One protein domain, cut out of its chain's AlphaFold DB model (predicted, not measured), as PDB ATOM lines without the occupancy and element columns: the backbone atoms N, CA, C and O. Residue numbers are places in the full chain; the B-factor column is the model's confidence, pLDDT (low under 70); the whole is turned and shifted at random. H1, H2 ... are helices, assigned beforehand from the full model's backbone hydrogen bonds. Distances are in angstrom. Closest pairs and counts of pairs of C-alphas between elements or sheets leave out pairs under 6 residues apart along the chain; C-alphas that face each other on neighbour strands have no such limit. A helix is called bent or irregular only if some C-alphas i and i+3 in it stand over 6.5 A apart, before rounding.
ATOM      1  N   THR A   2     226.901 121.183 119.566       61.16
ATOM      2  CA  THR A   2     226.496 121.861 120.817       61.16
ATOM      3  C   THR A   2     225.116 122.533 120.768       61.16
ATOM      4  O   THR A   2     224.362 122.420 121.730       61.16
ATOM      5  N   ALA A   3     224.731 123.154 119.647       55.34
ATOM      6  CA  ALA A   3     223.424 123.808 119.503       55.34
ATOM      7  C   ALA A   3     222.228 122.843 119.639       55.34
ATOM      8  O   ALA A   3     221.254 123.162 120.313       55.34
ATOM      9  N   PHE A   4     222.315 121.631 119.079       57.72
ATOM     10  CA  PHE A   4     221.257 120.615 119.197       57.72
ATOM     11  C   PHE A   4     221.101 120.087 120.629       57.72
ATOM     12  O   PHE A   4     219.983 119.850 121.083       57.72
ATOM     13  N   VAL A   5     222.207 119.961 121.366       65.94
ATOM     14  CA  VAL A   5     222.187 119.571 122.784       65.94
ATOM     15  C   VAL A   5     221.566 120.678 123.639       65.94
ATOM     16  O   VAL A   5     220.712 120.397 124.477       65.94
ATOM     17  N   LEU A   6     221.924 121.942 123.388       65.44
ATOM     18  CA  LEU A   6     221.335 123.092 124.081       65.44
ATOM     19  C   LEU A   6     219.836 123.244 123.785       65.44
ATOM     20  O   LEU A   6     219.074 123.517 124.710       65.44
ATOM     21  N   MET A   7     219.397 122.991 122.544       62.94
ATOM     22  CA  MET A   7     217.971 122.919 122.193       62.94
ATOM     23  C   MET A   7     217.250 121.847 123.010       62.94
ATOM     24  O   MET A   7     216.242 122.141 123.645       62.94
ATOM     25  N   GLY A   8     217.791 120.625 123.055       63.38
ATOM     26  CA  GLY A   8     217.189 119.522 123.805       63.38
ATOM     27  C   GLY A   8     217.054 119.818 125.301       63.38
ATOM     28  O   GLY A   8     215.992 119.594 125.881       63.38
ATOM     29  N   VAL A   9     218.098 120.378 125.921       70.31
ATOM     30  CA  VAL A   9     218.094 120.727 127.352       70.31
ATOM     31  C   VAL A   9     217.135 121.882 127.647       70.31
ATOM     32  O   VAL A   9     216.360 121.800 128.599       70.31
ATOM     33  N   PHE A  10     217.145 122.941 126.833       69.12
ATOM     34  CA  PHE A  10     216.291 124.109 127.052       69.12
ATOM     35  C   PHE A  10     214.813 123.781 126.839       69.12
ATOM     36  O   PHE A  10     213.978 124.141 127.670       69.12
ATOM     37  N   SER A  11     214.492 123.026 125.783       65.38
ATOM     38  CA  SER A  11     213.155 122.472 125.591       65.38
ATOM     39  C   SER A  11     212.778 121.590 126.781       65.38
ATOM     40  O   SER A  11     211.768 121.858 127.414       65.38
ATOM     41  N   GLY A  12     213.612 120.624 127.183       67.69
ATOM     42  CA  GLY A  12     213.361 119.770 128.353       67.69
ATOM     43  C   GLY A  12     213.033 120.548 129.635       67.69
ATOM     44  O   GLY A  12     212.047 120.249 130.311       67.69
ATOM     45  N   ALA A  13     213.808 121.592 129.937       71.06
ATOM     46  CA  ALA A  13     213.591 122.449 131.099       71.06
ATOM     47  C   ALA A  13     212.278 123.250 131.009       71.06
ATOM     48  O   ALA A  13     211.523 123.305 131.982       71.06
ATOM     49  N   LEU A  14     211.966 123.821 129.841       68.19
ATOM     50  CA  LEU A  14     210.699 124.520 129.590       68.19
ATOM     51  C   LEU A  14     209.490 123.596 129.752       68.19
ATOM     52  O   LEU A  14     208.477 124.001 130.319       68.19
ATOM     53  N   LEU A  15     209.607 122.351 129.289       66.81
ATOM     54  CA  LEU A  15     208.556 121.338 129.385       66.81
ATOM     55  C   LEU A  15     208.319 120.931 130.845       66.81
ATOM     56  O   LEU A  15     207.176 120.920 131.305       66.81
ATOM     57  N   ALA A  16     209.390 120.669 131.599       65.56
ATOM     58  CA  ALA A  16     209.308 120.356 133.026       65.56
ATOM     59  C   ALA A  16     208.701 121.516 133.835       65.56
ATOM     60  O   ALA A  16     207.856 121.310 134.711       65.56
ATOM     61  N   TYR A  17     209.083 122.749 133.503       70.50
ATOM     62  CA  TYR A  17     208.538 123.953 134.118       70.50
ATOM     63  C   TYR A  17     207.048 124.152 133.800       70.50
ATOM     64  O   TYR A  17     206.252 124.421 134.703       70.50
ATOM     65  N   ALA A  18     206.647 123.970 132.536       67.31
ATOM     66  CA  ALA A  18     205.255 124.085 132.110       67.31
ATOM     67  C   ALA A  18     204.353 123.014 132.750       67.31
ATOM     68  O   ALA A  18     203.194 123.298 133.041       67.31
ATOM     69  N   ALA A  19     204.887 121.816 133.013       66.00
ATOM     70  CA  ALA A  19     204.156 120.719 133.645       66.00
ATOM     71  C   ALA A  19     203.876 120.945 135.139       66.00
ATOM     72  O   ALA A  19     202.836 120.531 135.642       66.00
ATOM     73  N   THR A  20     204.812 121.559 135.864       67.94
ATOM     74  CA  THR A  20     204.810 121.536 137.340       67.94
ATOM     75  C   THR A  20     204.302 122.825 137.975       67.94
ATOM     76  O   THR A  20     203.631 122.787 139.011       67.94
ATOM     77  N   LYS A  21     204.571 123.981 137.358       73.88
ATOM     78  CA  LYS A  21     204.255 125.286 137.951       73.88
ATOM     79  C   LYS A  21     202.749 125.549 138.137       73.88
ATOM     80  O   LYS A  21     202.392 126.026 139.217       73.88
ATOM     81  N   PRO A  22     201.852 125.243 137.177       71.75
ATOM     82  CA  PRO A  22     200.421 125.515 137.334       71.75
ATOM     83  C   PRO A  22     199.792 124.720 138.483       71.75
ATOM     84  O   PRO A  22     199.061 125.274 139.301       71.75
ATOM     85  N   THR A  23     200.138 123.439 138.614       75.75
ATOM     86  CA  THR A  23     199.627 122.577 139.691       75.75
ATOM     87  C   THR A  23     200.084 123.065 141.067       75.75
ATOM     88  O   THR A  23     199.284 123.122 142.001       75.75
ATOM     89  N   ALA A  24     201.348 123.487 141.195       77.81
ATOM     90  CA  ALA A  24     201.870 124.075 142.429       77.81
ATOM     91  C   ALA A  24     201.177 125.407 142.775       77.81
ATOM     92  O   ALA A  24     200.798 125.637 143.924       77.81
ATOM     93  N   GLN A  25     200.950 126.271 141.780       80.19
ATOM     94  CA  GLN A  25     200.227 127.532 141.968       80.19
ATOM     95  C   GLN A  25     198.778 127.311 142.413       80.19
ATOM     96  O   GLN A  25     198.302 128.035 143.286       80.19
ATOM     97  N   PHE A  26     198.098 126.296 141.873       82.31
ATOM     98  CA  PHE A  26     196.761 125.901 142.318       82.31
ATOM     99  C   PHE A  26     196.731 125.452 143.763       82.31
ATOM    100  O   PHE A  26     195.971 126.014 144.546       82.31
ATOM    101  N   ARG A  27     197.597 124.510 144.137       83.38
ATOM    102  CA  ARG A  27     197.676 124.006 145.512       83.38
ATOM    103  C   ARG A  27     197.957 125.125 146.510       83.38
ATOM    104  O   ARG A  27     197.249 125.250 147.505       83.38
ATOM    105  N   LYS A  28     198.910 126.007 146.194       84.56
ATOM    106  CA  LYS A  28     199.234 127.170 147.030       84.56
ATOM    107  C   LYS A  28     198.052 128.133 147.166       84.56
ATOM    108  O   LYS A  28     197.740 128.563 148.271       84.56
ATOM    109  N   LYS A  29     197.388 128.467 146.056       82.75
ATOM    110  CA  LYS A  29     196.216 129.354 146.056       82.75
ATOM    111  C   LYS A  29     195.049 128.748 146.843       82.75
ATOM    112  O   LYS A  29     194.351 129.472 147.544       82.75
ATOM    113  N   LEU A  30     194.863 127.434 146.751       84.62
ATOM    114  CA  LEU A  30     193.823 126.707 147.469       84.62
ATOM    115  C   LEU A  30     194.064 126.718 148.985       84.62
ATOM    116  O   LEU A  30     193.140 127.012 149.738       84.62
ATOM    117  N   ILE A  31     195.305 126.483 149.426       85.38
ATOM    118  CA  ILE A  31     195.682 126.583 150.845       85.38
ATOM    119  C   ILE A  31     195.482 128.011 151.365       85.38
ATOM    120  O   ILE A  31     194.869 128.186 152.413       85.38
ATOM    121  N   LEU A  32     195.957 129.022 150.629       84.31
ATOM    122  CA  LEU A  32     195.826 130.428 151.030       84.31
ATOM    123  C   LEU A  32     194.360 130.825 151.239       84.31
ATOM    124  O   LEU A  32     194.009 131.349 152.292       84.31
ATOM    125  N   HIS A  33     193.491 130.516 150.277       79.19
ATOM    126  CA  HIS A  33     192.074 130.844 150.407       79.19
ATOM    127  C   HIS A  33     191.366 130.037 151.505       79.19
ATOM    128  O   HIS A  33     190.464 130.579 152.143       79.19
ATOM    129  N   TYR A  34     191.774 128.787 151.761       81.50
ATOM    130  CA  TYR A  34     191.260 128.019 152.900       81.50
ATOM    131  C   TYR A  34     191.626 128.686 154.228       81.50
ATOM    132  O   TYR A  34     190.780 128.801 155.105       81.50
ATOM    133  N   GLU A  35     192.859 129.174 154.382       81.12
ATOM    134  CA  GLU A  35     193.283 129.875 155.600       81.12
ATOM    135  C   GLU A  35     192.575 131.218 155.798       81.12
ATOM    136  O   GLU A  35     192.278 131.586 156.935       81.12
ATOM    137  N   GLU A  36     192.289 131.938 154.712       80.62
ATOM    138  CA  GLU A  36     191.489 133.165 154.753       80.62
ATOM    139  C   GLU A  36     190.048 132.880 155.203       80.62
ATOM    140  O   GLU A  36     189.544 133.565 156.092       80.62
ATOM    141  N   HIS A  37     189.408 131.838 154.658       74.06
ATOM    142  CA  HIS A  37     188.016 131.504 154.982       74.06
ATOM    143  C   HIS A  37     187.868 130.818 156.338       74.06
ATOM    144  O   HIS A  37     186.922 131.124 157.054       74.06
ATOM    145  N   ALA A  38     188.825 129.987 156.758       70.38
ATOM    146  CA  ALA A  38     188.837 129.395 158.098       70.38
ATOM    147  C   ALA A  38     188.883 130.453 159.221       70.38
ATOM    148  O   ALA A  38     188.584 130.147 160.373       70.38
ATOM    149  N   ARG A  39     189.263 131.701 158.904       68.06
ATOM    150  CA  ARG A  39     189.242 132.840 159.834       68.06
ATOM    151  C   ARG A  39     187.948 133.662 159.788       68.06
ATOM    152  O   ARG A  39     187.756 134.470 160.692       68.06
ATOM    153  N   GLN A  40     187.112 133.516 158.757       66.81
ATOM    154  CA  GLN A  40     185.995 134.432 158.471       66.81
ATOM    155  C   GLN A  40     184.618 133.750 158.348       66.81
ATOM    156  O   GLN A  40     183.628 134.363 158.738       66.81
ATOM    157  N   GLU A  41     184.527 132.508 157.857       63.25
ATOM    158  CA  GLU A  41     183.265 131.808 157.543       63.25
ATOM    159  C   GLU A  41     183.300 130.310 157.918       63.25
ATOM    160  O   GLU A  41     184.323 129.784 158.361       63.25
ATOM    161  N   SER A  42     182.167 129.606 157.756       70.38
ATOM    162  CA  SER A  42     182.096 128.151 157.970       70.38
ATOM    163  C   SER A  42     182.830 127.391 156.856       70.38
ATOM    164  O   SER A  42     182.729 127.724 155.673       70.38
ATOM    165  N   GLU A  43     183.556 126.330 157.220       70.19
ATOM    166  CA  GLU A  43     184.353 125.521 156.284       70.19
ATOM    167  C   GLU A  43     183.517 124.926 155.130       70.19
ATOM    168  O   GLU A  43     184.020 124.735 154.020       70.19
ATOM    169  N   GLU A  44     182.224 124.683 155.357       68.75
ATOM    170  CA  GLU A  44     181.294 124.192 154.336       68.75
ATOM    171  C   GLU A  44     180.992 125.242 153.258       68.75
ATOM    172  O   GLU A  44     180.897 124.896 152.077       68.75
ATOM    173  N   GLN A  45     180.885 126.521 153.629       73.12
ATOM    174  CA  GLN A  45     180.624 127.611 152.681       73.12
ATOM    175  C   GLN A  45     181.801 127.805 151.718       73.12
ATOM    176  O   GLN A  45     181.598 127.991 150.514       73.12
ATOM    177  N   PHE A  46     183.031 127.653 152.217       75.44
ATOM    178  CA  PHE A  46     184.244 127.689 151.401       75.44
ATOM    179  C   PHE A  46     184.295 126.557 150.364       75.44
ATOM    180  O   PHE A  46     184.620 126.776 149.197       75.44
ATOM    181  N   ILE A  47     183.935 125.335 150.756       74.56
ATOM    182  CA  ILE A  47     183.915 124.200 149.824       74.56
ATOM    183  C   ILE A  47     182.812 124.384 148.781       74.56
ATOM    184  O   ILE A  47     183.038 124.138 147.594       74.56
ATOM    185  N   GLN A  48     181.627 124.836 149.196       74.44
ATOM    186  CA  GLN A  48     180.529 125.087 148.265       74.44
ATOM    187  C   GLN A  48     180.888 126.177 147.248       74.44
ATOM    188  O   GLN A  48     180.578 126.017 146.066       74.44
ATOM    189  N   SER A  49     181.597 127.235 147.658       77.25
ATOM    190  CA  SER A  49     182.067 128.276 146.737       77.25
ATOM    191  C   SER A  49     183.138 127.751 145.767       77.25
ATOM    192  O   SER A  49     183.036 127.984 144.559       77.25
ATOM    193  N   LEU A  50     184.090 126.937 146.239       77.31
ATOM    194  CA  LEU A  50     185.095 126.258 145.404       77.31
ATOM    195  C   LEU A  50     184.467 125.335 144.354       77.31
ATOM    196  O   LEU A  50     184.868 125.353 143.189       77.31
ATOM    197  N   VAL A  51     183.482 124.526 144.751       75.06
ATOM    198  CA  VAL A  51     182.805 123.578 143.854       75.06
ATOM    199  C   VAL A  51     181.928 124.315 142.842       75.06
ATOM    200  O   VAL A  51     181.933 123.955 141.659       75.06
ATOM    201  N   ARG A  52     181.212 125.362 143.274       79.06
ATOM    202  CA  ARG A  52     180.373 126.190 142.396       79.06
ATOM    203  C   ARG A  52     181.209 126.876 141.316       79.06
ATOM    204  O   ARG A  52     180.851 126.823 140.140       79.06
ATOM    205  N   ASP A  53     182.368 127.410 141.695       80.50
ATOM    206  CA  ASP A  53     183.217 128.208 140.809       80.50
ATOM    207  C   ASP A  53     184.412 127.413 140.239       80.50
ATOM    208  O   ASP A  53     185.368 127.988 139.709       80.50
ATOM    209  N   ARG A  54     184.351 126.068 140.254       76.00
ATOM    210  CA  ARG A  54     185.452 125.161 139.855       76.00
ATOM    211  C   ARG A  54     186.110 125.519 138.518       76.00
ATOM    212  O   ARG A  54     187.331 125.505 138.377       76.00
ATOM    213  N   LYS A  55     185.302 125.895 137.517       73.62
ATOM    214  CA  LYS A  55     185.783 126.247 136.169       73.62
ATOM    215  C   LYS A  55     186.589 127.546 136.176       73.62
ATOM    216  O   LYS A  55     187.507 127.698 135.374       73.62
ATOM    217  N   GLN A  56     186.242 128.489 137.045       74.06
ATOM    218  CA  GLN A  56     186.947 129.759 137.187       74.06
ATOM    219  C   GLN A  56     188.282 129.569 137.911       74.06
ATOM    220  O   GLN A  56     189.279 130.179 137.523       74.06
ATOM    221  N   TRP A  57     188.326 128.664 138.889       74.81
ATOM    222  CA  TRP A  57     189.552 128.284 139.582       74.81
ATOM    223  C   TRP A  57     190.581 127.665 138.640       74.81
ATOM    224  O   TRP A  57     191.696 128.180 138.564       74.81
ATOM    225  N   ILE A  58     190.179 126.666 137.847       72.25
ATOM    226  CA  ILE A  58     191.040 126.025 136.838       72.25
ATOM    227  C   ILE A  58     191.533 127.061 135.810       72.25
ATOM    228  O   ILE A  58     192.730 127.168 135.543       72.25
ATOM    229  N   LYS A  59     190.633 127.916 135.295       66.12
ATOM    230  CA  LYS A  59     190.991 128.969 134.325       66.12
ATOM    231  C   LYS A  59     191.947 130.026 134.873       66.12
ATOM    232  O   LYS A  59     192.718 130.589 134.107       66.12
ATOM    233  N   SER A  60     191.904 130.327 136.172       59.31
ATOM    234  CA  SER A  60     192.742 131.381 136.765       59.31
ATOM    235  C   SER A  60     194.234 131.031 136.835       59.31
ATOM    236  O   SER A  60     195.040 131.884 137.195       59.31
ATOM    237  N   ILE A  61     194.595 129.790 136.495       62.56
ATOM    238  CA  ILE A  61     195.927 129.207 136.718       62.56
ATOM    239  C   ILE A  61     196.575 128.779 135.399       62.56
ATOM    240  O   ILE A  61     197.727 128.348 135.359       62.56
ATOM    241  N   SER A  62     195.872 128.972 134.279       58.09
ATOM    242  CA  SER A  62     196.487 128.866 132.963       58.09
ATOM    243  C   SER A  62     197.658 129.851 132.874       58.09
ATOM    244  O   SER A  62     197.461 131.057 133.038       58.09
ATOM    245  N   LEU A  63     198.857 129.341 132.572       51.31
ATOM    246  CA  LEU A  63     200.095 130.117 132.381       51.31
ATOM    247  C   LEU A  63     199.928 131.289 131.398       51.31
ATOM    248  O   LEU A  63     200.663 132.269 131.478       51.31
ATOM    249  N   ILE A  64     198.970 131.183 130.474       56.00
ATOM    250  CA  ILE A  64     198.665 132.185 129.459       56.00
ATOM    251  C   ILE A  64     197.152 132.392 129.451       56.00
ATOM    252  O   ILE A  64     196.394 131.493 129.080       56.00
ATOM    253  N   ARG A  65     196.699 133.587 129.848       58.03
ATOM    254  CA  ARG A  65     195.297 133.982 129.690       58.03
ATOM    255  C   ARG A  65     195.054 134.219 128.205       58.03
ATOM    256  O   ARG A  65     195.426 135.261 127.672       58.03
ATOM    257  N   LYS A  66     194.486 133.223 127.527       65.31
ATOM    258  CA  LYS A  66     194.282 133.316 126.083       65.31
ATOM    259  C   LYS A  66     193.205 134.376 125.772       65.31
ATOM    260  O   LYS A  66     192.134 134.327 126.381       65.31
ATOM    261  N   PRO A  67     193.476 135.343 124.878       63.16
ATOM    262  CA  PRO A  67     192.620 136.518 124.686       63.16
ATOM    263  C   PRO A  67     191.333 136.227 123.903       63.16
ATOM    264  O   PRO A  67     190.379 136.995 124.004       63.16
ATOM    265  N   PHE A  68     191.275 135.125 123.146       74.31
ATOM    266  CA  PHE A  68     190.120 134.785 122.313       74.31
ATOM    267  C   PHE A  68     189.318 133.595 122.856       74.31
ATOM    268  O   PHE A  68     189.666 132.976 123.865       74.31
ATOM    269  N   ARG A  69     188.221 133.251 122.168       73.44
ATOM    270  CA  ARG A  69     187.500 131.984 122.382       73.44
ATOM    271  C   ARG A  69     188.411 130.788 122.089       73.44
ATOM    272  O   ARG A  69     189.349 130.903 121.304       73.44
ATOM    273  N   ASN A  70     188.124 129.639 122.705       69.81
ATOM    274  CA  ASN A  70     188.996 128.461 122.634       69.81
ATOM    275  C   ASN A  70     189.280 128.020 121.186       69.81
ATOM    276  O   ASN A  70     190.433 127.800 120.839       69.81
ATOM    277  N   GLU A  71     188.254 128.000 120.330       71.81
ATOM    278  CA  GLU A  71     188.371 127.671 118.897       71.81
ATOM    279  C   GLU A  71     189.347 128.603 118.161       71.81
ATOM    280  O   GLU A  71     190.209 128.148 117.412       71.81
ATOM    281  N   VAL A  72     189.258 129.909 118.424       74.38
ATOM    282  CA  VAL A  72     190.118 130.926 117.802       74.38
ATOM    283  C   VAL A  72     191.555 130.796 118.298       74.38
ATOM    284  O   VAL A  72     192.486 130.867 117.504       74.38
ATOM    285  N   ASN A  73     191.756 130.549 119.595       76.31
ATOM    286  CA  ASN A  73     193.102 130.336 120.127       76.31
ATOM    287  C   ASN A  73     193.749 129.073 119.556       76.31
ATOM    288  O   ASN A  73     194.927 129.112 119.221       76.31
ATOM    289  N   ILE A  74     192.994 127.978 119.416       76.88
ATOM    290  CA  ILE A  74     193.497 126.743 118.804       76.88
ATOM    291  C   ILE A  74     193.903 127.006 117.352       76.88
ATOM    292  O   ILE A  74     194.970 126.563 116.935       76.88
ATOM    293  N   ALA A  75     193.107 127.766 116.594       76.19
ATOM    294  CA  ALA A  75     193.451 128.139 115.224       76.19
ATOM    295  C   ALA A  75     194.737 128.985 115.156       76.19
ATOM    296  O   ALA A  75     195.617 128.699 114.344       76.19
ATOM    297  N   VAL A  76     194.885 129.980 116.040       80.75
ATOM    298  CA  VAL A  76     196.092 130.822 116.128       80.75
ATOM    299  C   VAL A  76     197.321 130.000 116.524       80.75
ATOM    300  O   VAL A  76     198.367 130.124 115.893       80.75
ATOM    301  N   GLU A  77     197.201 129.130 117.526       80.62
ATOM    302  CA  GLU A  77     198.286 128.251 117.980       80.62
ATOM    303  C   GLU A  77     198.682 127.242 116.899       80.62
ATOM    304  O   GLU A  77     199.867 127.031 116.660       80.62
ATOM    305  N   THR A  78     197.711 126.679 116.181       81.31
ATOM    306  CA  THR A  78     197.968 125.773 115.053       81.31
ATOM    307  C   THR A  78     198.680 126.505 113.914       81.31
ATOM    308  O   THR A  78     199.664 125.999 113.379       81.31
ATOM    309  N   GLY A  79     198.242 127.722 113.574       83.69
ATOM    310  CA  GLY A  79     198.905 128.560 112.573       83.69
ATOM    311  C   GLY A  79     200.341 128.912 112.967       83.69
ATOM    312  O   GLY A  79     201.256 128.770 112.158       83.69
ATOM    313  N   ALA A  80     200.559 129.294 114.228       83.06
ATOM    314  CA  ALA A  80     201.889 129.568 114.768       83.06
ATOM    315  C   ALA A  80     202.792 128.323 114.739       83.06
ATOM    316  O   ALA A  80     203.959 128.430 114.368       83.06
ATOM    317  N   PHE A  81     202.255 127.145 115.069       83.56
ATOM    318  CA  PHE A  81     202.981 125.877 115.004       83.56
ATOM    319  C   PHE A  81     203.412 125.534 113.572       83.56
ATOM    320  O   PHE A  81     204.580 125.223 113.341       83.56
ATOM    321  N   ILE A  82     202.503 125.646 112.596       84.88
ATOM    322  CA  ILE A  82     202.809 125.389 111.181       84.88
ATOM    323  C   ILE A  82     203.890 126.356 110.684       84.88
ATOM    324  O   ILE A  82     204.868 125.921 110.075       84.88
ATOM    325  N   LEU A  83     203.760 127.652 110.979       83.81
ATOM    326  CA  LEU A  83     204.754 128.657 110.594       83.81
ATOM    327  C   LEU A  83     206.113 128.405 111.254       83.81
ATOM    328  O   LEU A  83     207.137 128.535 110.587       83.81
ATOM    329  N   ALA A  84     206.135 128.007 112.528       81.69
ATOM    330  CA  ALA A  84     207.368 127.650 113.220       81.69
ATOM    331  C   ALA A  84     208.043 126.437 112.564       81.69
ATOM    332  O   ALA A  84     209.236 126.489 112.291       81.69
ATOM    333  N   MET A  85     207.287 125.387 112.230       81.31
ATOM    334  CA  MET A  85     207.808 124.195 111.546       81.31
ATOM    335  C   MET A  85     208.380 124.517 110.161       81.31
ATOM    336  O   MET A  85     209.496 124.105 109.840       81.31
ATOM    337  N   VAL A  86     207.650 125.295 109.356       85.50
ATOM    338  CA  VAL A  86     208.121 125.757 108.039       85.50
ATOM    339  C   VAL A  86     209.360 126.643 108.189       85.50
ATOM    340  O   VAL A  86     210.316 126.505 107.428       85.50
ATOM    341  N   GLY A  87     209.372 127.521 109.194       81.69
ATOM    342  CA  GLY A  87     210.502 128.383 109.521       81.69
ATOM    343  C   GLY A  87     211.751 127.596 109.910       81.69
ATOM    344  O   GLY A  87     212.815 127.872 109.367       81.69
ATOM    345  N   VAL A  88     211.630 126.583 110.779       81.62
ATOM    346  CA  VAL A  88     212.741 125.683 111.140       81.62
ATOM    347  C   VAL A  88     213.256 124.956 109.903       81.62
ATOM    348  O   VAL A  88     214.460 124.946 109.667       81.62
ATOM    349  N   PHE A  89     212.365 124.386 109.087       82.81
ATOM    350  CA  PHE A  89     212.764 123.653 107.888       82.81
ATOM    351  C   PHE A  89     213.528 124.549 106.906       82.81
ATOM    352  O   PHE A  89     214.621 124.199 106.468       82.81
ATOM    353  N   ASN A  90     213.007 125.744 106.621       81.88
ATOM    354  CA  ASN A  90     213.670 126.698 105.735       81.88
ATOM    355  C   ASN A  90     214.987 127.220 106.318       81.88
ATOM    356  O   ASN A  90     215.966 127.349 105.583       81.88
ATOM    357  N   ALA A  91     215.034 127.478 107.627       80.75
ATOM    358  CA  ALA A  91     216.243 127.917 108.315       80.75
ATOM    359  C   ALA A  91     217.348 126.851 108.279       80.75
ATOM    360  O   ALA A  91     218.517 127.203 108.177       80.75
ATOM    361  N   VAL A  92     216.988 125.563 108.323       80.31
ATOM    362  CA  VAL A  92     217.935 124.444 108.227       80.31
ATOM    363  C   VAL A  92     218.369 124.192 106.779       80.31
ATOM    364  O   VAL A  92     219.558 124.049 106.518       80.31
ATOM    365  N   VAL A  93     217.429 124.145 105.829       83.00
ATOM    366  CA  VAL A  93     217.708 123.765 104.430       83.00
ATOM    367  C   VAL A  93     218.393 124.884 103.645       83.00
ATOM    368  O   VAL A  93     219.206 124.610 102.768       83.00
ATOM    369  N   GLN A  94     218.079 126.147 103.937       84.50
ATOM    370  CA  GLN A  94     218.624 127.313 103.231       84.50
ATOM    371  C   GLN A  94     219.419 128.230 104.171       84.50
ATOM    372  O   GLN A  94     219.395 129.453 104.021       84.50
ATOM    373  N   PHE A  95     220.123 127.644 105.143       80.56
ATOM    374  CA  PHE A  95     220.845 128.374 106.188       80.56
ATOM    375  C   PHE A  95     221.741 129.488 105.627       80.56
ATOM    376  O   PHE A  95     221.586 130.651 105.999       80.56
ATOM    377  N   ASP A  96     222.595 129.152 104.657       81.56
ATOM    378  CA  ASP A  96     223.576 130.071 104.061       81.56
ATOM    379  C   ASP A  96     222.936 131.225 103.277       81.56
ATOM    380  O   ASP A  96     223.556 132.262 103.042       81.56
ATOM    381  N   ARG A  97     221.672 131.066 102.869       83.12
ATOM    382  CA  ARG A  97     220.913 132.103 102.166       83.12
ATOM    383  C   ARG A  97     220.293 133.110 103.131       83.12
ATOM    384  O   ARG A  97     220.192 134.291 102.799       83.12
ATOM    385  N   TYR A  98     219.835 132.642 104.290       77.69
ATOM    386  CA  TYR A  98     219.068 133.449 105.239       77.69
ATOM    387  C   TYR A  98     219.917 134.026 106.372       77.69
ATOM    388  O   TYR A  98     219.564 135.073 106.915       77.69
ATOM    389  N   PHE A  99     221.046 133.399 106.707       84.25
ATOM    390  CA  PHE A  99     221.885 133.811 107.826       84.25
ATOM    391  C   PHE A  99     223.307 134.109 107.375       84.25
ATOM    392  O   PHE A  99     223.972 133.308 106.733       84.25
ATOM    393  N   ARG A 100     223.798 135.286 107.773       81.06
ATOM    394  CA  ARG A 100     225.181 135.715 107.517       81.06
ATOM    395  C   ARG A 100     226.169 135.200 108.564       81.06
ATOM    396  O   ARG A 100     227.373 135.326 108.385       81.06
ATOM    397  N   SER A 101     225.662 134.680 109.680       83.88
ATOM    398  CA  SER A 101     226.449 134.181 110.803       83.88
ATOM    399  C   SER A 101     225.825 132.906 111.350       83.88
ATOM    400  O   SER A 101     224.615 132.856 111.589       83.88
ATOM    401  N   THR A 102     226.670 131.905 111.610       80.00
ATOM    402  CA  THR A 102     226.276 130.623 112.207       80.00
ATOM    403  C   THR A 102     225.533 130.824 113.527       80.00
ATOM    404  O   THR A 102     224.492 130.218 113.750       80.00
ATOM    405  N   PHE A 103     225.996 131.758 114.361       78.38
ATOM    406  CA  PHE A 103     225.370 132.044 115.650       78.38
ATOM    407  C   PHE A 103     223.940 132.589 115.502       78.38
ATOM    408  O   PHE A 103     223.038 132.174 116.225       78.38
ATOM    409  N   GLN A 104     223.704 133.488 114.541       78.12
ATOM    410  CA  GLN A 104     222.372 134.060 114.315       78.12
ATOM    411  C   GLN A 104     221.371 132.996 113.862       78.12
ATOM    412  O   GLN A 104     220.253 132.950 114.373       78.12
ATOM    413  N   GLY A 105     221.775 132.130 112.933       77.06
ATOM    414  CA  GLY A 105     220.899 131.067 112.456       77.06
ATOM    415  C   GLY A 105     220.630 130.006 113.523       77.06
ATOM    416  O   GLY A 105     219.487 129.585 113.676       77.06
ATOM    417  N   GLU A 106     221.630 129.634 114.329       77.25
ATOM    418  CA  GLU A 106     221.431 128.715 115.457       77.25
ATOM    419  C   GLU A 106     220.426 129.269 116.477       77.25
ATOM    420  O   GLU A 106     219.512 128.549 116.874       77.25
ATOM    421  N   VAL A 107     220.525 130.549 116.855       77.00
ATOM    422  CA  VAL A 107     219.580 131.189 117.791       77.00
ATOM    423  C   VAL A 107     218.152 131.194 117.240       77.00
ATOM    424  O   VAL A 107     217.209 130.882 117.971       77.00
ATOM    425  N   VAL A 108     217.972 131.514 115.956       79.88
ATOM    426  CA  VAL A 108     216.644 131.526 115.318       79.88
ATOM    427  C   VAL A 108     216.056 130.116 115.241       79.88
ATOM    428  O   VAL A 108     214.883 129.929 115.563       79.88
ATOM    429  N   ILE A 109     216.866 129.114 114.888       79.94
ATOM    430  CA  ILE A 109     216.441 127.709 114.865       79.94
ATOM    431  C   ILE A 109     216.041 127.247 116.268       79.94
ATOM    432  O   ILE A 109     214.970 126.662 116.420       79.94
ATOM    433  N   VAL A 110     216.839 127.558 117.296       76.62
ATOM    434  CA  VAL A 110     216.529 127.229 118.699       76.62
ATOM    435  C   VAL A 110     215.199 127.853 119.120       76.62
ATOM    436  O   VAL A 110     214.363 127.173 119.712       76.62
ATOM    437  N   ALA A 111     214.975 129.130 118.801       77.50
ATOM    438  CA  ALA A 111     213.746 129.829 119.163       77.50
ATOM    439  C   ALA A 111     212.513 129.225 118.471       77.50
ATOM    440  O   ALA A 111     211.508 128.951 119.128       77.50
ATOM    441  N   LEU A 112     212.588 128.967 117.163       78.31
ATOM    442  CA  LEU A 112     211.480 128.373 116.410       78.31
ATOM    443  C   LEU A 112     211.212 126.921 116.832       78.31
ATOM    444  O   LEU A 112     210.055 126.532 116.979       78.31
ATOM    445  N   ALA A 113     212.261 126.137 117.099       75.25
ATOM    446  CA  ALA A 113     212.139 124.779 117.621       75.25
ATOM    447  C   ALA A 113     211.520 124.764 119.025       75.25
ATOM    448  O   ALA A 113     210.680 123.914 119.317       75.25
ATOM    449  N   ALA A 114     211.867 125.730 119.881       74.44
ATOM    450  CA  ALA A 114     211.242 125.881 121.190       74.44
ATOM    451  C   ALA A 114     209.742 126.188 121.067       74.44
ATOM    452  O   ALA A 114     208.949 125.570 121.772       74.44
ATOM    453  N   VAL A 115     209.334 127.067 120.144       75.44
ATOM    454  CA  VAL A 115     207.909 127.338 119.863       75.44
ATOM    455  C   VAL A 115     207.200 126.079 119.358       75.44
ATOM    456  O   VAL A 115     206.135 125.728 119.871       75.44
ATOM    457  N   ALA A 116     207.808 125.373 118.403       76.38
ATOM    458  CA  ALA A 116     207.261 124.139 117.848       76.38
ATOM    459  C   ALA A 116     207.121 123.036 118.912       76.38
ATOM    460  O   ALA A 116     206.124 122.327 118.934       76.38
ATOM    461  N   ALA A 117     208.073 122.912 119.838       73.75
ATOM    462  CA  ALA A 117     207.989 121.949 120.934       73.75
ATOM    463  C   ALA A 117     206.976 122.368 122.013       73.75
ATOM    464  O   ALA A 117     206.292 121.525 122.591       73.75
ATOM    465  N   PHE A 118     206.864 123.666 122.297       74.31
ATOM    466  CA  PHE A 118     206.069 124.184 123.407       74.31
ATOM    467  C   PHE A 118     204.558 124.070 123.181       74.31
ATOM    468  O   PHE A 118     203.837 123.680 124.099       74.31
ATOM    469  N   LEU A 119     204.069 124.384 121.978       73.00
ATOM    470  CA  LEU A 119     202.634 124.395 121.662       73.00
ATOM    471  C   LEU A 119     201.932 123.032 121.848       73.00
ATOM    472  O   LEU A 119     200.991 122.963 122.643       73.00
ATOM    473  N   PRO A 120     202.379 121.929 121.215       68.94
ATOM    474  CA  PRO A 120     201.751 120.622 121.406       68.94
ATOM    475  C   PRO A 120     201.890 120.133 122.848       68.94
ATOM    476  O   PRO A 120     200.999 119.469 123.378       68.94
ATOM    477  N   VAL A 121     202.982 120.492 123.523       69.19
ATOM    478  CA  VAL A 121     203.187 120.081 124.908       69.19
ATOM    479  C   VAL A 121     202.269 120.847 125.855       69.19
ATOM    480  O   VAL A 121     201.715 120.237 126.765       69.19
ATOM    481  N   GLN A 122     202.013 122.135 125.627       69.25
ATOM    482  CA  GLN A 122     200.971 122.851 126.361       69.25
ATOM    483  C   GLN A 122     199.591 122.217 126.178       69.25
ATOM    484  O   GLN A 122     198.832 122.160 127.141       69.25
ATOM    485  N   TRP A 123     199.263 121.708 124.989       70.19
ATOM    486  CA  TRP A 123     197.989 121.019 124.767       70.19
ATOM    487  C   TRP A 123     197.894 119.712 125.560       70.19
ATOM    488  O   TRP A 123     196.907 119.482 126.261       70.19
ATOM    489  N   ILE A 124     198.938 118.879 125.505       69.19
ATOM    490  CA  ILE A 124     198.983 117.588 126.209       69.19
ATOM    491  C   ILE A 124     199.010 117.793 127.728       69.19
ATOM    492  O   ILE A 124     198.230 117.183 128.465       69.19
ATOM    493  N   LEU A 125     199.902 118.660 128.210       68.25
ATOM    494  CA  LEU A 125     200.047 118.936 129.636       68.25
ATOM    495  C   LEU A 125     198.858 119.712 130.183       68.25
ATOM    496  O   LEU A 125     198.479 119.453 131.316       68.25
ATOM    497  N   GLY A 126     198.234 120.595 129.401       68.75
ATOM    498  CA  GLY A 126     197.032 121.320 129.807       68.75
ATOM    499  C   GLY A 126     195.922 120.370 130.250       68.75
ATOM    500  O   GLY A 126     195.432 120.490 131.367       68.75
ATOM    501  N   SER A 127     195.618 119.346 129.445       71.06
ATOM    502  CA  SER A 127     194.617 118.334 129.819       71.06
ATOM    503  C   SER A 127     195.014 117.541 131.069       71.06
ATOM    504  O   SER A 127     194.168 117.228 131.903       71.06
ATOM    505  N   ARG A 128     196.303 117.213 131.226       73.31
ATOM    506  CA  ARG A 128     196.791 116.489 132.406       73.31
ATOM    507  C   ARG A 128     196.709 117.339 133.675       73.31
ATOM    508  O   ARG A 128     196.263 116.848 134.701       73.31
ATOM    509  N   ILE A 129     197.098 118.604 133.586       74.44
ATOM    510  CA  ILE A 129     197.044 119.573 134.680       74.44
ATOM    511  C   ILE A 129     195.589 119.823 135.091       74.44
ATOM    512  O   ILE A 129     195.293 119.838 136.282       74.44
ATOM    513  N   GLU A 130     194.672 119.963 134.129       77.19
ATOM    514  CA  GLU A 130     193.237 120.074 134.413       77.19
ATOM    515  C   GLU A 130     192.716 118.842 135.162       77.19
ATOM    516  O   GLU A 130     192.061 118.996 136.191       77.19
ATOM    517  N   LYS A 131     193.077 117.629 134.720       80.06
ATOM    518  CA  LYS A 131     192.722 116.381 135.416       80.06
ATOM    519  C   LYS A 131     193.294 116.314 136.833       80.06
ATOM    520  O   LYS A 131     192.588 115.902 137.747       80.06
ATOM    521  N   ASP A 132     194.543 116.734 137.030       80.62
ATOM    522  CA  ASP A 132     195.172 116.767 138.355       80.62
ATOM    523  C   ASP A 132     194.464 117.769 139.285       80.62
ATOM    524  O   ASP A 132     194.251 117.480 140.463       80.62
ATOM    525  N   MET A 133     194.059 118.934 138.770       82.81
ATOM    526  CA  MET A 133     193.261 119.903 139.530       82.81
ATOM    527  C   MET A 133     191.874 119.338 139.868       82.81
ATOM    528  O   MET A 133     191.437 119.438 141.013       82.81
ATOM    529  N   GLU A 134     191.193 118.700 138.911       83.69
ATOM    530  CA  GLU A 134     189.902 118.028 139.129       83.69
ATOM    531  C   GLU A 134     189.989 116.891 140.158       83.69
ATOM    532  O   GLU A 134     189.064 116.706 140.957       83.69
ATOM    533  N   ALA A 135     191.105 116.159 140.191       85.31
ATOM    534  CA  ALA A 135     191.353 115.135 141.198       85.31
ATOM    535  C   ALA A 135     191.412 115.742 142.608       85.31
ATOM    536  O   ALA A 135     190.720 115.258 143.502       85.31
ATOM    537  N   VAL A 136     192.131 116.856 142.790       85.81
ATOM    538  CA  VAL A 136     192.180 117.579 144.078       85.81
ATOM    539  C   VAL A 136     190.790 118.068 144.500       85.81
ATOM    540  O   VAL A 136     190.414 117.923 145.659       85.81
ATOM    541  N   PHE A 137     189.980 118.590 143.571       85.06
ATOM    542  CA  PHE A 137     188.589 118.957 143.873       85.06
ATOM    543  C   PHE A 137     187.749 117.759 144.330       85.06
ATOM    544  O   PHE A 137     186.919 117.883 145.231       85.06
ATOM    545  N   THR A 138     187.957 116.600 143.710       87.19
ATOM    546  CA  THR A 138     187.248 115.364 144.056       87.19
ATOM    547  C   THR A 138     187.657 114.860 145.439       87.19
ATOM    548  O   THR A 138     186.796 114.463 146.222       87.19
ATOM    549  N   GLU A 139     188.949 114.906 145.765       86.94
ATOM    550  CA  GLU A 139     189.472 114.572 147.094       86.94
ATOM    551  C   GLU A 139     188.921 115.508 148.172       86.94
ATOM    552  O   GLU A 139     188.419 115.029 149.184       86.94
ATOM    553  N   LEU A 140     188.923 116.822 147.923       84.81
ATOM    554  CA  LEU A 140     188.334 117.816 148.825       84.81
ATOM    555  C   LEU A 140     186.859 117.529 149.096       84.81
ATOM    556  O   LEU A 140     186.431 117.520 150.247       84.81
ATOM    557  N   LYS A 141     186.081 117.245 148.046       84.38
ATOM    558  CA  LYS A 141     184.660 116.913 148.193       84.38
ATOM    559  C   LYS A 141     184.459 115.662 149.053       84.38
ATOM    560  O   LYS A 141     183.614 115.671 149.942       84.38
ATOM    561  N   ARG A 142     185.258 114.614 148.830       86.56
ATOM    562  CA  ARG A 142     185.210 113.380 149.631       86.56
ATOM    563  C   ARG A 142     185.598 113.622 151.085       86.56
ATOM    564  O   ARG A 142     184.940 113.100 151.976       86.56
ATOM    565  N   ALA A 143     186.635 114.422 151.332       85.31
ATOM    566  CA  ALA A 143     187.059 114.771 152.684       85.31
ATOM    567  C   ALA A 143     185.952 115.516 153.445       85.31
ATOM    568  O   ALA A 143     185.789 115.314 154.643       85.31
ATOM    569  N   VAL A 144     185.156 116.330 152.752       82.44
ATOM    570  CA  VAL A 144     184.003 117.034 153.330       82.44
ATOM    571  C   VAL A 144     182.847 116.090 153.610       82.44
ATOM    572  O   VAL A 144     182.351 116.067 154.729       82.44
ATOM    573  N   GLU A 145     182.462 115.270 152.630       84.62
ATOM    574  CA  GLU A 145     181.412 114.254 152.801       84.62
ATOM    575  C   GLU A 145     181.736 113.277 153.947       84.62
ATOM    576  O   GLU A 145     180.831 112.781 154.612       84.62
ATOM    577  N   ALA A 146     183.025 113.038 154.210       86.56
ATOM    578  CA  ALA A 146     183.511 112.208 155.310       86.56
ATOM    579  C   ALA A 146     183.760 112.966 156.632       86.56
ATOM    580  O   ALA A 146     184.160 112.342 157.614       86.56
ATOM    581  N   GLY A 147     183.588 114.293 156.682       82.00
ATOM    582  CA  GLY A 147     183.874 115.109 157.873       82.00
ATOM    583  C   GLY A 147     185.363 115.195 158.255       82.00
ATOM    584  O   GLY A 147     185.699 115.527 159.389       82.00
ATOM    585  N   GLN A 148     186.271 114.893 157.325       85.62
ATOM    586  CA  GLN A 148     187.728 114.842 157.514       85.62
ATOM    587  C   GLN A 148     188.478 116.004 156.840       85.62
ATOM    588  O   GLN A 148     189.704 115.959 156.710       85.62
ATOM    589  N   LEU A 149     187.774 117.064 156.426       82.50
ATOM    590  CA  LEU A 149     188.355 118.197 155.696       82.50
ATOM    591  C   LEU A 149     189.578 118.800 156.404       82.50
ATOM    592  O   LEU A 149     190.613 119.004 155.774       82.50
ATOM    593  N   LYS A 150     189.488 119.045 157.714       81.88
ATOM    594  CA  LYS A 150     190.588 119.632 158.488       81.88
ATOM    595  C   LYS A 150     191.849 118.761 158.465       81.88
ATOM    596  O   LYS A 150     192.941 119.272 158.232       81.88
ATOM    597  N   SER A 151     191.688 117.447 158.639       84.69
ATOM    598  CA  SER A 151     192.801 116.489 158.572       84.69
ATOM    599  C   SER A 151     193.428 116.465 157.178       84.69
ATOM    600  O   SER A 151     194.650 116.499 157.053       84.69
ATOM    601  N   TYR A 152     192.598 116.470 156.130       87.25
ATOM    602  CA  TYR A 152     193.066 116.540 154.747       87.25
ATOM    603  C   TYR A 152     193.866 117.823 154.483       87.25
ATOM    604  O   TYR A 152     194.953 117.768 153.913       87.25
ATOM    605  N   MET A 153     193.372 118.981 154.937       85.31
ATOM    606  CA  MET A 153     194.046 120.265 154.736       85.31
ATOM    607  C   MET A 153     195.351 120.383 155.534       85.31
ATOM    608  O   MET A 153     196.319 120.948 155.026       85.31
ATOM    609  N   GLU A 154     195.423 119.842 156.752       86.00
ATOM    610  CA  GLU A 154     196.678 119.794 157.517       86.00
ATOM    611  C   GLU A 154     197.736 118.905 156.854       86.00
ATOM    612  O   GLU A 154     198.920 119.252 156.844       86.00
ATOM    613  N   GLU A 155     197.327 117.780 156.271       86.81
ATOM    614  CA  GLU A 155     198.227 116.908 155.518       86.81
ATOM    615  C   GLU A 155     198.669 117.561 154.200       86.81
ATOM    616  O   GLU A 155     199.858 117.568 153.867       86.81
ATOM    617  N   ALA A 156     197.739 118.205 153.493       85.31
ATOM    618  CA  ALA A 156     198.012 118.948 152.270       85.31
ATOM    619  C   ALA A 156     199.041 120.072 152.487       85.31
ATOM    620  O   ALA A 156     199.961 120.207 151.685       85.31
ATOM    621  N   LYS A 157     198.964 120.816 153.602       84.25
ATOM    622  CA  LYS A 157     199.942 121.864 153.962       84.25
ATOM    623  C   LYS A 157     201.365 121.347 154.166       84.25
ATOM    624  O   LYS A 157     202.315 122.093 153.964       84.25
ATOM    625  N   LYS A 158     201.525 120.096 154.599       86.12
ATOM    626  CA  LYS A 158     202.848 119.474 154.771       86.12
ATOM    627  C   LYS A 158     203.406 118.952 153.448       86.12
ATOM    628  O   LYS A 158     204.619 118.851 153.293       86.12
ATOM    629  N   ARG A 159     202.520 118.571 152.525       80.38
ATOM    630  CA  ARG A 159     202.863 117.893 151.271       80.38
ATOM    631  C   ARG A 159     203.086 118.847 150.094       80.38
ATOM    632  O   ARG A 159     203.765 118.450 149.146       80.38
ATOM    633  N   TRP A 160     202.454 120.020 150.090       81.75
ATOM    634  CA  TRP A 160     202.374 120.919 148.931       81.75
ATOM    635  C   TRP A 160     203.189 122.198 149.072       81.75
ATOM    636  O   TRP A 160     203.298 122.724 150.198       81.75
TER     637      TRP A 160
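What this domain is: This is residues 2 to 160 of the 160 residues of an uncharacterized protein of Deltaproteobacteria bacterium (UniProt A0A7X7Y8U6). A rod of helices is built along one very long helix, H6, with the bent helix H1 running beside it and H4 folded back on its residues 105 to 119. Toward H6's other end the short H2 and H7 pack on it, with H3 near by; tiny H5 sits at the turn from H4 to H6. There are 159 residues printed, with seven named helices, H1 to H7 in order, and no named strand: all helix. The whole is loose, with a radius of gyration of the C-alphas of 21.4 A and spans of 68 by 33 by 22 A.

Where its parts are: H1, residues 2 to 37, was assigned as one helix by its hydrogen bonds but is bent, C-alphas 19 and 22 being 7.1 A apart. Arm H1a, residues 2 to 19, begins at C-alpha (226.496, 121.861, 120.817) and measures 25.8 A; arm H1b, residues 22 to 37, measures 22.4 A. H2 is residues 43 to 52, H3 54 to 59, H4 70 to 93 with 34.3 A, and H5 95 to 98. H6, residues 102 to 145, measures 62.7 A; H7, residues 149 to 159, ends at C-alpha (202.863, 117.893, 151.271).

How they stand to each other: H6 is the hub, with a kink of 37 degrees near residue 122. H1a touches it the same way at a shallow tilt of 21 degrees, closest C-alphas Met 7 and Val 110, 5.7 A. H4 touches it opposite ways at 31 degrees, a shallow tilt, closest C-alphas Ala 84 and Leu 112, 5.3 A. H6 and H7 form a hairpin, closest C-alphas Ala 143 and Leu 149, 4.7 A. H1a and H4 are apart. Every O i to N i+4 pair is within hydrogen-bond range in H1a, H1b, H2, H3 and H4, against 38 of 40 in H6 and 6 of 7 in H7; H5 is too short for one.

The domain as a whole: The two C-alphas farthest apart, Arg 97 and Gly 147, are 69.0 A apart. The printed part has no cut and no long link. Its mean pLDDT is 76.2, with 36 residues under 70, among them 2 to 8 and 59 to 67.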